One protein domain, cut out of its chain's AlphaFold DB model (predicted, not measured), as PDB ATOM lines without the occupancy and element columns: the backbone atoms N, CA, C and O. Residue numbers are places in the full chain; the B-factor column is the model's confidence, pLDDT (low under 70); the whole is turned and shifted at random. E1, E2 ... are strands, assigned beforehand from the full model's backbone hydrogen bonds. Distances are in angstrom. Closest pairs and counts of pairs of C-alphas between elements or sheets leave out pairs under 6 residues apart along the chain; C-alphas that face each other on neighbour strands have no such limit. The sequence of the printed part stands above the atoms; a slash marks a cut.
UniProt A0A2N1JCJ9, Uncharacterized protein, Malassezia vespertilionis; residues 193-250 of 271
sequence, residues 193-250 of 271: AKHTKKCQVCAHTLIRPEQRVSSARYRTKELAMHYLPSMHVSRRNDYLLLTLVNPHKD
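AT A GLANCE: This is residues 193 to 250 of the 271 residues of an uncharacterized protein of Malassezia vespertilionis (UniProt A0A2N1JCJ9). With little regular structure, two hairpins of strands, E3 with E4 and E1 with E2, stand at the two ends of an elongated shape, joined by residues 222 to 229. The tip of the E3-E4 hairpin, residues 235 to 240, sticks out. Of 58 printed residues, 21 are in four named strands, E1 to E4 in chain order, all strand with two antiparallel sheets. It is extended, with a radius of gyration of the C-alphas of 17.1 A, and spans 50 by 29 by 23 A.

IN THESE COORDINATES: E3, residues 230 to 235, begins at C-alpha (117.139, 139.349, 104.077) and measures 16.7 A; E4, residues 240 to 245, measures 16.1 A. E1 is residues 205 to 209, from C-alpha (121.170, 148.400, 124.935), and E2 residues 218 to 221.

HOW THE PARTS SIT: E3 and E4 are antiparallel at 162 degrees, with N 232 and O 243 2.8 A apart, within hydrogen-bond range. E1 and E2 are antiparallel at 146 degrees, with N 208 and O 220 at 2.9 A, also within range. Residues 197 to 198 pair antiparallel with residues 205 to 207 of E1. E2 and E3 are apart.

THE WHOLE: The farthest C-alphas, of Arg 212 and Asp 238, are 50.7 A apart. The printed part has no cut, and no printed residue is under pLDDT 70.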
ATOM      1  N   ALA A 193     103.721 151.528 128.464       89.19
ATOM      2  CA  ALA A 193     105.155 151.679 128.660       89.19
ATOM      3  C   ALA A 193     105.920 151.514 127.339       89.19
ATOM      4  O   ALA A 193     105.674 150.588 126.565       89.19
ATOM      5  N   LYS A 194     106.904 152.391 127.100       90.56
ATOM      6  CA  LYS A 194     107.900 152.196 126.041       90.56
ATOM      7  C   LYS A 194     109.016 151.295 126.572       90.56
ATOM      8  O   LYS A 194     109.720 151.660 127.510       90.56
ATOM      9  N   HIS A 195     109.187 150.119 125.976       91.19
ATOM     10  CA  HIS A 195     110.173 149.143 126.444       91.19
ATOM     11  C   HIS A 195     111.557 149.353 125.821       91.19
ATOM     12  O   HIS A 195     111.690 149.544 124.613       91.19
ATOM     13  N   THR A 196     112.593 149.242 126.653       94.19
ATOM     14  CA  THR A 196     114.000 149.162 126.232       94.19
ATOM     15  C   THR A 196     114.427 147.697 126.213       94.19
ATOM     16  O   THR A 196     114.082 146.945 127.125       94.19
ATOM     17  N   LYS A 197     115.175 147.273 125.191       94.31
ATOM     18  CA  LYS A 197     115.728 145.914 125.109       94.31
ATOM     19  C   LYS A 197     117.236 145.946 125.320       94.31
ATOM     20  O   LYS A 197     117.937 146.721 124.670       94.31
ATOM     21  N   LYS A 198     117.712 145.092 126.225       95.31
ATOM     22  CA  LYS A 198     119.130 144.873 126.516       95.31
ATOM     23  C   LYS A 198     119.516 143.440 126.170       95.31
ATOM     24  O   LYS A 198     118.689 142.536 126.291       95.31
ATOM     25  N   CYS A 199     120.758 143.251 125.745       91.62
ATOM     26  CA  CYS A 199     121.344 141.928 125.593       91.62
ATOM     27  C   CYS A 199     121.441 141.242 126.964       91.62
ATOM     28  O   CYS A 199     121.807 141.889 127.944       91.62
ATOM     29  N   GLN A 200     121.134 139.947 127.031       92.44
ATOM     30  CA  GLN A 200     121.222 139.175 128.276       92.44
ATOM     31  C   GLN A 200     122.672 138.846 128.664       92.44
ATOM     32  O   GLN A 200     122.953 138.670 129.841       92.44
ATOM     33  N   VAL A 201     123.592 138.802 127.692       94.38
ATOM     34  CA  VAL A 201     125.003 138.448 127.923       94.38
ATOM     35  C   VAL A 201     125.829 139.677 128.304       94.38
ATOM     36  O   VAL A 201     126.475 139.693 129.342       94.38
ATOM     37  N   CYS A 202     125.791 140.738 127.490       92.56
ATOM     38  CA  CYS A 202     126.653 141.914 127.675       92.56
ATOM     39  C   CYS A 202     125.943 143.144 128.264       92.56
ATOM     40  O   CYS A 202     126.549 144.207 128.367       92.56
ATOM     41  N   ALA A 203     124.645 143.054 128.578       92.88
ATOM     42  CA  ALA A 203     123.811 144.165 129.062       92.88
ATOM     43  C   ALA A 203     123.752 145.419 128.152       92.88
ATOM     44  O   ALA A 203     123.112 146.417 128.509       92.88
ATOM     45  N   HIS A 204     124.348 145.372 126.954       93.94
ATOM     46  CA  HIS A 204     124.301 146.452 125.973       93.94
ATOM     47  C   HIS A 204     122.861 146.728 125.527       93.94
ATOM     48  O   HIS A 204     122.042 145.816 125.390       93.94
ATOM     49  N   THR A 205     122.532 148.001 125.307       95.00
ATOM     50  CA  THR A 205     121.170 148.400 124.935       95.00
ATOM     51  C   THR A 205     120.977 148.331 123.428       95.00
ATOM     52  O   THR A 205     121.411 149.226 122.716       95.00
ATOM     53  N   LEU A 206     120.260 147.307 122.970       94.31
ATOM     54  CA  LEU A 206     119.984 147.071 121.553       94.31
ATOM     55  C   LEU A 206     118.886 148.002 121.025       94.31
ATOM     56  O   LEU A 206     118.999 148.582 119.949       94.31
ATOM     57  N   ILE A 207     117.810 148.175 121.799       95.00
ATOM     58  CA  ILE A 207     116.663 148.998 121.402       95.00
ATOM     59  C   ILE A 207     116.359 149.980 122.516       95.00
ATOM     60  O   ILE A 207     115.990 149.574 123.620       95.00
ATOM     61  N   ARG A 208     116.457 151.271 122.204       95.31
ATOM     62  CA  ARG A 208     116.067 152.370 123.088       95.31
ATOM     63  C   ARG A 208     115.099 153.295 122.349       95.31
ATOM     64  O   ARG A 208     115.556 154.080 121.515       95.31
ATOM     65  N   PRO A 209     113.785 153.220 122.615       94.25
ATOM     66  CA  PRO A 209     112.826 154.148 122.028       94.25
ATOM     67  C   PRO A 209     113.046 155.568 122.561       94.25
ATOM     68  O   PRO A 209     113.531 155.759 123.678       94.25
ATOM     69  N   GLU A 210     112.694 156.575 121.768       92.81
ATOM     70  CA  GLU A 210     112.722 157.962 122.220       92.81
ATOM     71  C   GLU A 210     111.625 158.210 123.269       92.81
ATOM     72  O   GLU A 210     110.495 157.728 123.147       92.81
ATOM     73  N   GLN A 211     111.944 158.982 124.311       88.62
ATOM     74  CA  GLN A 211     111.024 159.239 125.424       88.62
ATOM     75  C   GLN A 211     109.832 160.121 125.021       88.62
ATOM     76  O   GLN A 211     108.768 160.026 125.627       88.62
ATOM     77  N   ARG A 212     109.974 160.945 123.972       89.12
ATOM     78  CA  ARG A 212     108.903 161.829 123.488       89.12
ATOM     79  C   ARG A 212     107.666 161.019 123.109       89.12
ATOM     80  O   ARG A 212     107.747 160.126 122.268       89.12
ATOM     81  N   VAL A 213     106.516 161.340 123.702       85.62
ATOM     82  CA  VAL A 213     105.260 160.588 123.517       85.62
ATOM     83  C   VAL A 213     104.822 160.559 122.048       85.62
ATOM     84  O   VAL A 213     104.410 159.511 121.565       85.62
ATOM     85  N   SER A 214     105.004 161.661 121.318       89.88
ATOM     86  CA  SER A 214     104.673 161.776 119.891       89.88
ATOM     87  C   SER A 214     105.669 161.094 118.947       89.88
ATOM     88  O   SER A 214     105.360 160.905 117.773       89.88
ATOM     89  N   SER A 215     106.866 160.733 119.422       91.25
ATOM     90  CA  SER A 215     107.911 160.164 118.570       91.25
ATOM     91  C   SER A 215     107.845 158.640 118.531       91.25
ATOM     92  O   SER A 215     107.904 157.961 119.564       91.25
ATOM     93  N   ALA A 216     107.803 158.110 117.310       89.12
ATOM     94  CA  ALA A 216     108.020 156.699 117.005       89.12
ATOM     95  C   ALA A 216     109.503 156.371 116.733       89.12
ATOM     96  O   ALA A 216     109.832 155.249 116.348       89.12
ATOM     97  N   ARG A 217     110.413 157.344 116.894       92.62
ATOM     98  CA  ARG A 217     111.841 157.149 116.639       92.62
ATOM     99  C   ARG A 217     112.517 156.426 117.799       92.62
ATOM    100  O   ARG A 217     112.056 156.419 118.942       92.62
ATOM    101  N   TYR A 218     113.656 155.829 117.479       92.38
ATOM    102  CA  TYR A 218     114.533 155.175 118.437       92.38
ATOM    103  C   TYR A 218     115.805 155.998 118.583       92.38
ATOM    104  O   TYR A 218     116.372 156.441 117.589       92.38
ATOM    105  N   ARG A 219     116.265 156.174 119.824       93.62
ATOM    106  CA  ARG A 219     117.581 156.754 120.113       93.62
ATOM    107  C   ARG A 219     118.704 155.765 119.796       93.62
ATOM    108  O   ARG A 219     119.783 156.176 119.402       93.62
ATOM    109  N   THR A 220     118.444 154.471 119.981       93.94
ATOM    110  CA  THR A 220     119.359 153.374 119.631       93.94
ATOM    111  C   THR A 220     118.540 152.249 119.014       93.94
ATOM    112  O   THR A 220     117.513 151.866 119.586       93.94
ATOM    113  N   LYS A 221     118.962 151.760 117.846       93.62
ATOM    114  CA  LYS A 221     118.235 150.761 117.058       93.62
ATOM    115  C   LYS A 221     119.217 149.788 116.402       93.62
ATOM    116  O   LYS A 221     119.417 149.816 115.192       93.62
ATOM    117  N   GLU A 222     119.778 148.909 117.221       91.94
ATOM    118  CA  GLU A 222     120.593 147.779 116.776       91.94
ATOM    119  C   GLU A 222     119.678 146.584 116.496       91.94
ATOM    120  O   GLU A 222     119.355 145.795 117.387       91.94
ATOM    121  N   LEU A 223     119.174 146.496 115.261       89.88
ATOM    122  CA  LEU A 223     118.329 145.390 114.815       89.88
ATOM    123  C   LEU A 223     119.120 144.415 113.957       89.88
ATOM    124  O   LEU A 223     119.861 144.824 113.070       89.88
ATOM    125  N   ALA A 224     118.841 143.124 114.132       88.25
ATOM    126  CA  ALA A 224     119.433 142.065 113.321       88.25
ATOM    127  C   ALA A 224     119.193 142.260 111.812       88.25
ATOM    128  O   ALA A 224     120.053 141.907 111.020       88.25
ATOM    129  N   MET A 225     118.082 142.888 111.406       87.81
ATOM    130  CA  MET A 225     117.796 143.182 109.991       87.81
ATOM    131  C   MET A 225     118.827 144.099 109.316       87.81
ATOM    132  O   MET A 225     118.876 144.141 108.095       87.81
ATOM    133  N   HIS A 226     119.614 144.862 110.081       86.94
ATOM    134  CA  HIS A 226     120.687 145.683 109.517       86.94
ATOM    135  C   HIS A 226     121.968 144.878 109.265       86.94
ATOM    136  O   HIS A 226     122.809 145.331 108.499       86.94
ATOM    137  N   TYR A 227     122.099 143.711 109.905       86.88
ATOM    138  CA  TYR A 227     123.326 142.916 109.918       86.88
ATOM    139  C   TYR A 227     123.189 141.550 109.233       86.88
ATOM    140  O   TYR A 227     124.153 141.015 108.695       86.88
ATOM    141  N   LEU A 228     121.986 140.974 109.238       88.31
ATOM    142  CA  LEU A 228     121.683 139.678 108.638       88.31
ATOM    143  C   LEU A 228     121.094 139.845 107.232       88.31
ATOM    144  O   LEU A 228     120.318 140.778 107.007       88.31
ATOM    145  N   PRO A 229     121.391 138.926 106.296       89.62
ATOM    146  CA  PRO A 229     120.813 138.969 104.964       89.62
ATOM    147  C   PRO A 229     119.302 138.776 105.022       89.62
ATOM    148  O   PRO A 229     118.792 137.903 105.728       89.62
ATOM    149  N   SER A 230     118.575 139.567 104.237       90.44
ATOM    150  CA  SER A 230     117.139 139.349 104.077       90.44
ATOM    151  C   SER A 230     116.901 138.258 103.033       90.44
ATOM    152  O   SER A 230     117.451 138.301 101.933       90.44
ATOM    153  N   MET A 231     116.098 137.259 103.391       89.44
ATOM    154  CA  MET A 231     115.805 136.095 102.557       89.44
ATOM    155  C   MET A 231     114.323 136.091 102.194       89.44
ATOM    156  O   MET A 231     113.465 136.137 103.073       89.44
ATOM    157  N   HIS A 232     114.025 136.022 100.901       92.50
ATOM    158  CA  HIS A 232     112.664 136.020 100.376       92.50
ATOM    159  C   HIS A 232     112.469 134.792  99.497       92.50
ATOM    160  O   HIS A 232     113.234 134.565  98.561       92.50
ATOM    161  N   VAL A 233     111.435 134.005  99.783       93.38
ATOM    162  CA  VAL A 233     111.041 132.861  98.957       93.38
ATOM    163  C   VAL A 233     109.786 133.251  98.198       93.38
ATOM    164  O   VAL A 233     108.776 133.597  98.803       93.38
ATOM    165  N   SER A 234     109.837 133.188  96.873       94.38
ATOM    166  CA  SER A 234     108.657 133.355  96.026       94.38
ATOM    167  C   SER A 234     108.427 132.092  95.208       94.38
ATOM    168  O   SER A 234     109.355 131.524  94.634       94.38
ATOM    169  N   ARG A 235     107.179 131.626  95.177       93.56
ATOM    170  CA  ARG A 235     106.778 130.482  94.359       93.56
ATOM    171  C   ARG A 235     106.386 130.974  92.972       93.56
ATOM    172  O   ARG A 235     105.482 131.796  92.837       93.56
ATOM    173  N   ARG A 236     107.067 130.467  91.951       91.06
ATOM    174  CA  ARG A 236     106.617 130.501  90.557       91.06
ATOM    175  C   ARG A 236     106.064 129.116  90.209       91.06
ATOM    176  O   ARG A 236     106.218 128.193  91.006       91.06
ATOM    177  N   ASN A 237     105.365 128.991  89.081       90.69
ATOM    178  CA  ASN A 237     104.593 127.787  88.745       90.69
ATOM    179  C   ASN A 237     105.410 126.493  88.923       90.69
ATOM    180  O   ASN A 237     104.964 125.603  89.646       90.69
ATOM    181  N   ASP A 238     106.643 126.475  88.405       93.00
ATOM    182  CA  ASP A 238     107.468 125.259  88.346       93.00
ATOM    183  C   ASP A 238     108.743 125.315  89.206       93.00
ATOM    184  O   ASP A 238     109.483 124.337  89.287       93.00
ATOM    185  N   TYR A 239     109.026 126.443  89.870       91.88
ATOM    186  CA  TYR A 239     110.224 126.595  90.702       91.88
ATOM    187  C   TYR A 239     110.033 127.568  91.870       91.88
ATOM    188  O   TYR A 239     109.194 128.475  91.855       91.88
ATOM    189  N   LEU A 240     110.853 127.382  92.904       93.38
ATOM    190  CA  LEU A 240     110.982 128.309  94.022       93.38
ATOM    191  C   LEU A 240     112.144 129.264  93.746       93.38
ATOM    192  O   LEU A 240     113.277 128.832  93.547       93.38
ATOM    193  N   LEU A 241     111.866 130.564  93.748       91.44
ATOM    194  CA  LEU A 241     112.881 131.605  93.661       91.44
ATOM    195  C   LEU A 241     113.245 132.065  95.073       91.44
ATOM    196  O   LEU A 241     112.438 132.705  95.752       91.44
ATOM    197  N   LEU A 242     114.474 131.757  95.484       89.69
ATOM    198  CA  LEU A 242     115.093 132.256  96.708       89.69
ATOM    199  C   LEU A 242     115.907 133.512  96.385       89.69
ATOM    200  O   LEU A 242     116.905 133.442  95.675       89.69
ATOM    201  N   THR A 243     115.489 134.662  96.905       90.06
ATOM    202  CA  THR A 243     116.228 135.925  96.792       90.06
ATOM    203  C   THR A 243     116.892 136.232  98.123       90.06
ATOM    204  O   THR A 243     116.209 136.390  99.135       90.06
ATOM    205  N   LEU A 244     118.218 136.329  98.118       89.75
ATOM    206  CA  LEU A 244     119.007 136.728  99.275       89.75
ATOM    207  C   LEU A 244     119.600 138.113  99.021       89.75
ATOM    208  O   LEU A 244     120.304 138.312  98.034       89.75
ATOM    209  N   VAL A 245     119.322 139.062  99.909       90.62
ATOM    210  CA  VAL A 245     119.859 140.425  99.828       90.62
ATOM    211  C   VAL A 245     120.765 140.656 101.027       90.62
ATOM    212  O   VAL A 245     120.296 140.689 102.166       90.62
ATOM    213  N   ASN A 246     122.058 140.817 100.756       90.38
ATOM    214  CA  ASN A 246     123.043 141.222 101.751       90.38
ATOM    215  C   ASN A 246     122.859 142.722 102.069       90.38
ATOM    216  O   ASN A 246     122.960 143.535 101.150       90.38
ATOM    217  N   PRO A 247     122.580 143.115 103.328       88.19
ATOM    218  CA  PRO A 247     122.484 144.523 103.709       88.19
ATOM    219  C   PRO A 247     123.849 145.230 103.751       88.19
ATOM    220  O   PRO A 247     123.895 146.460 103.737       88.19
ATOM    221  N   HIS A 248     124.953 144.481 103.812       84.69
ATOM    222  CA  HIS A 248     126.310 145.011 103.860       84.69
ATOM    223  C   HIS A 248     126.959 145.077 102.477       84.69
ATOM    224  O   HIS A 248     126.620 144.328 101.562       84.69
ATOM    225  N   LYS A 249     127.938 145.977 102.347       80.88
ATOM    226  CA  LYS A 249     128.812 146.050 101.167       80.88
ATOM    227  C   LYS A 249     129.885 144.959 101.170       80.88
ATOM    228  O   LYS A 249     130.374 144.594 100.107       80.88
ATOM    229  N   ASP A 250     130.236 144.459 102.352       85.50
ATOM    230  CA  ASP A 250     131.273 143.447 102.518       85.50
ATOM    231  C   ASP A 250     130.790 142.070 102.058       85.50
ATOM    232  O   ASP A 250     129.594 141.755 102.092       85.50
TER     233      ASP A 250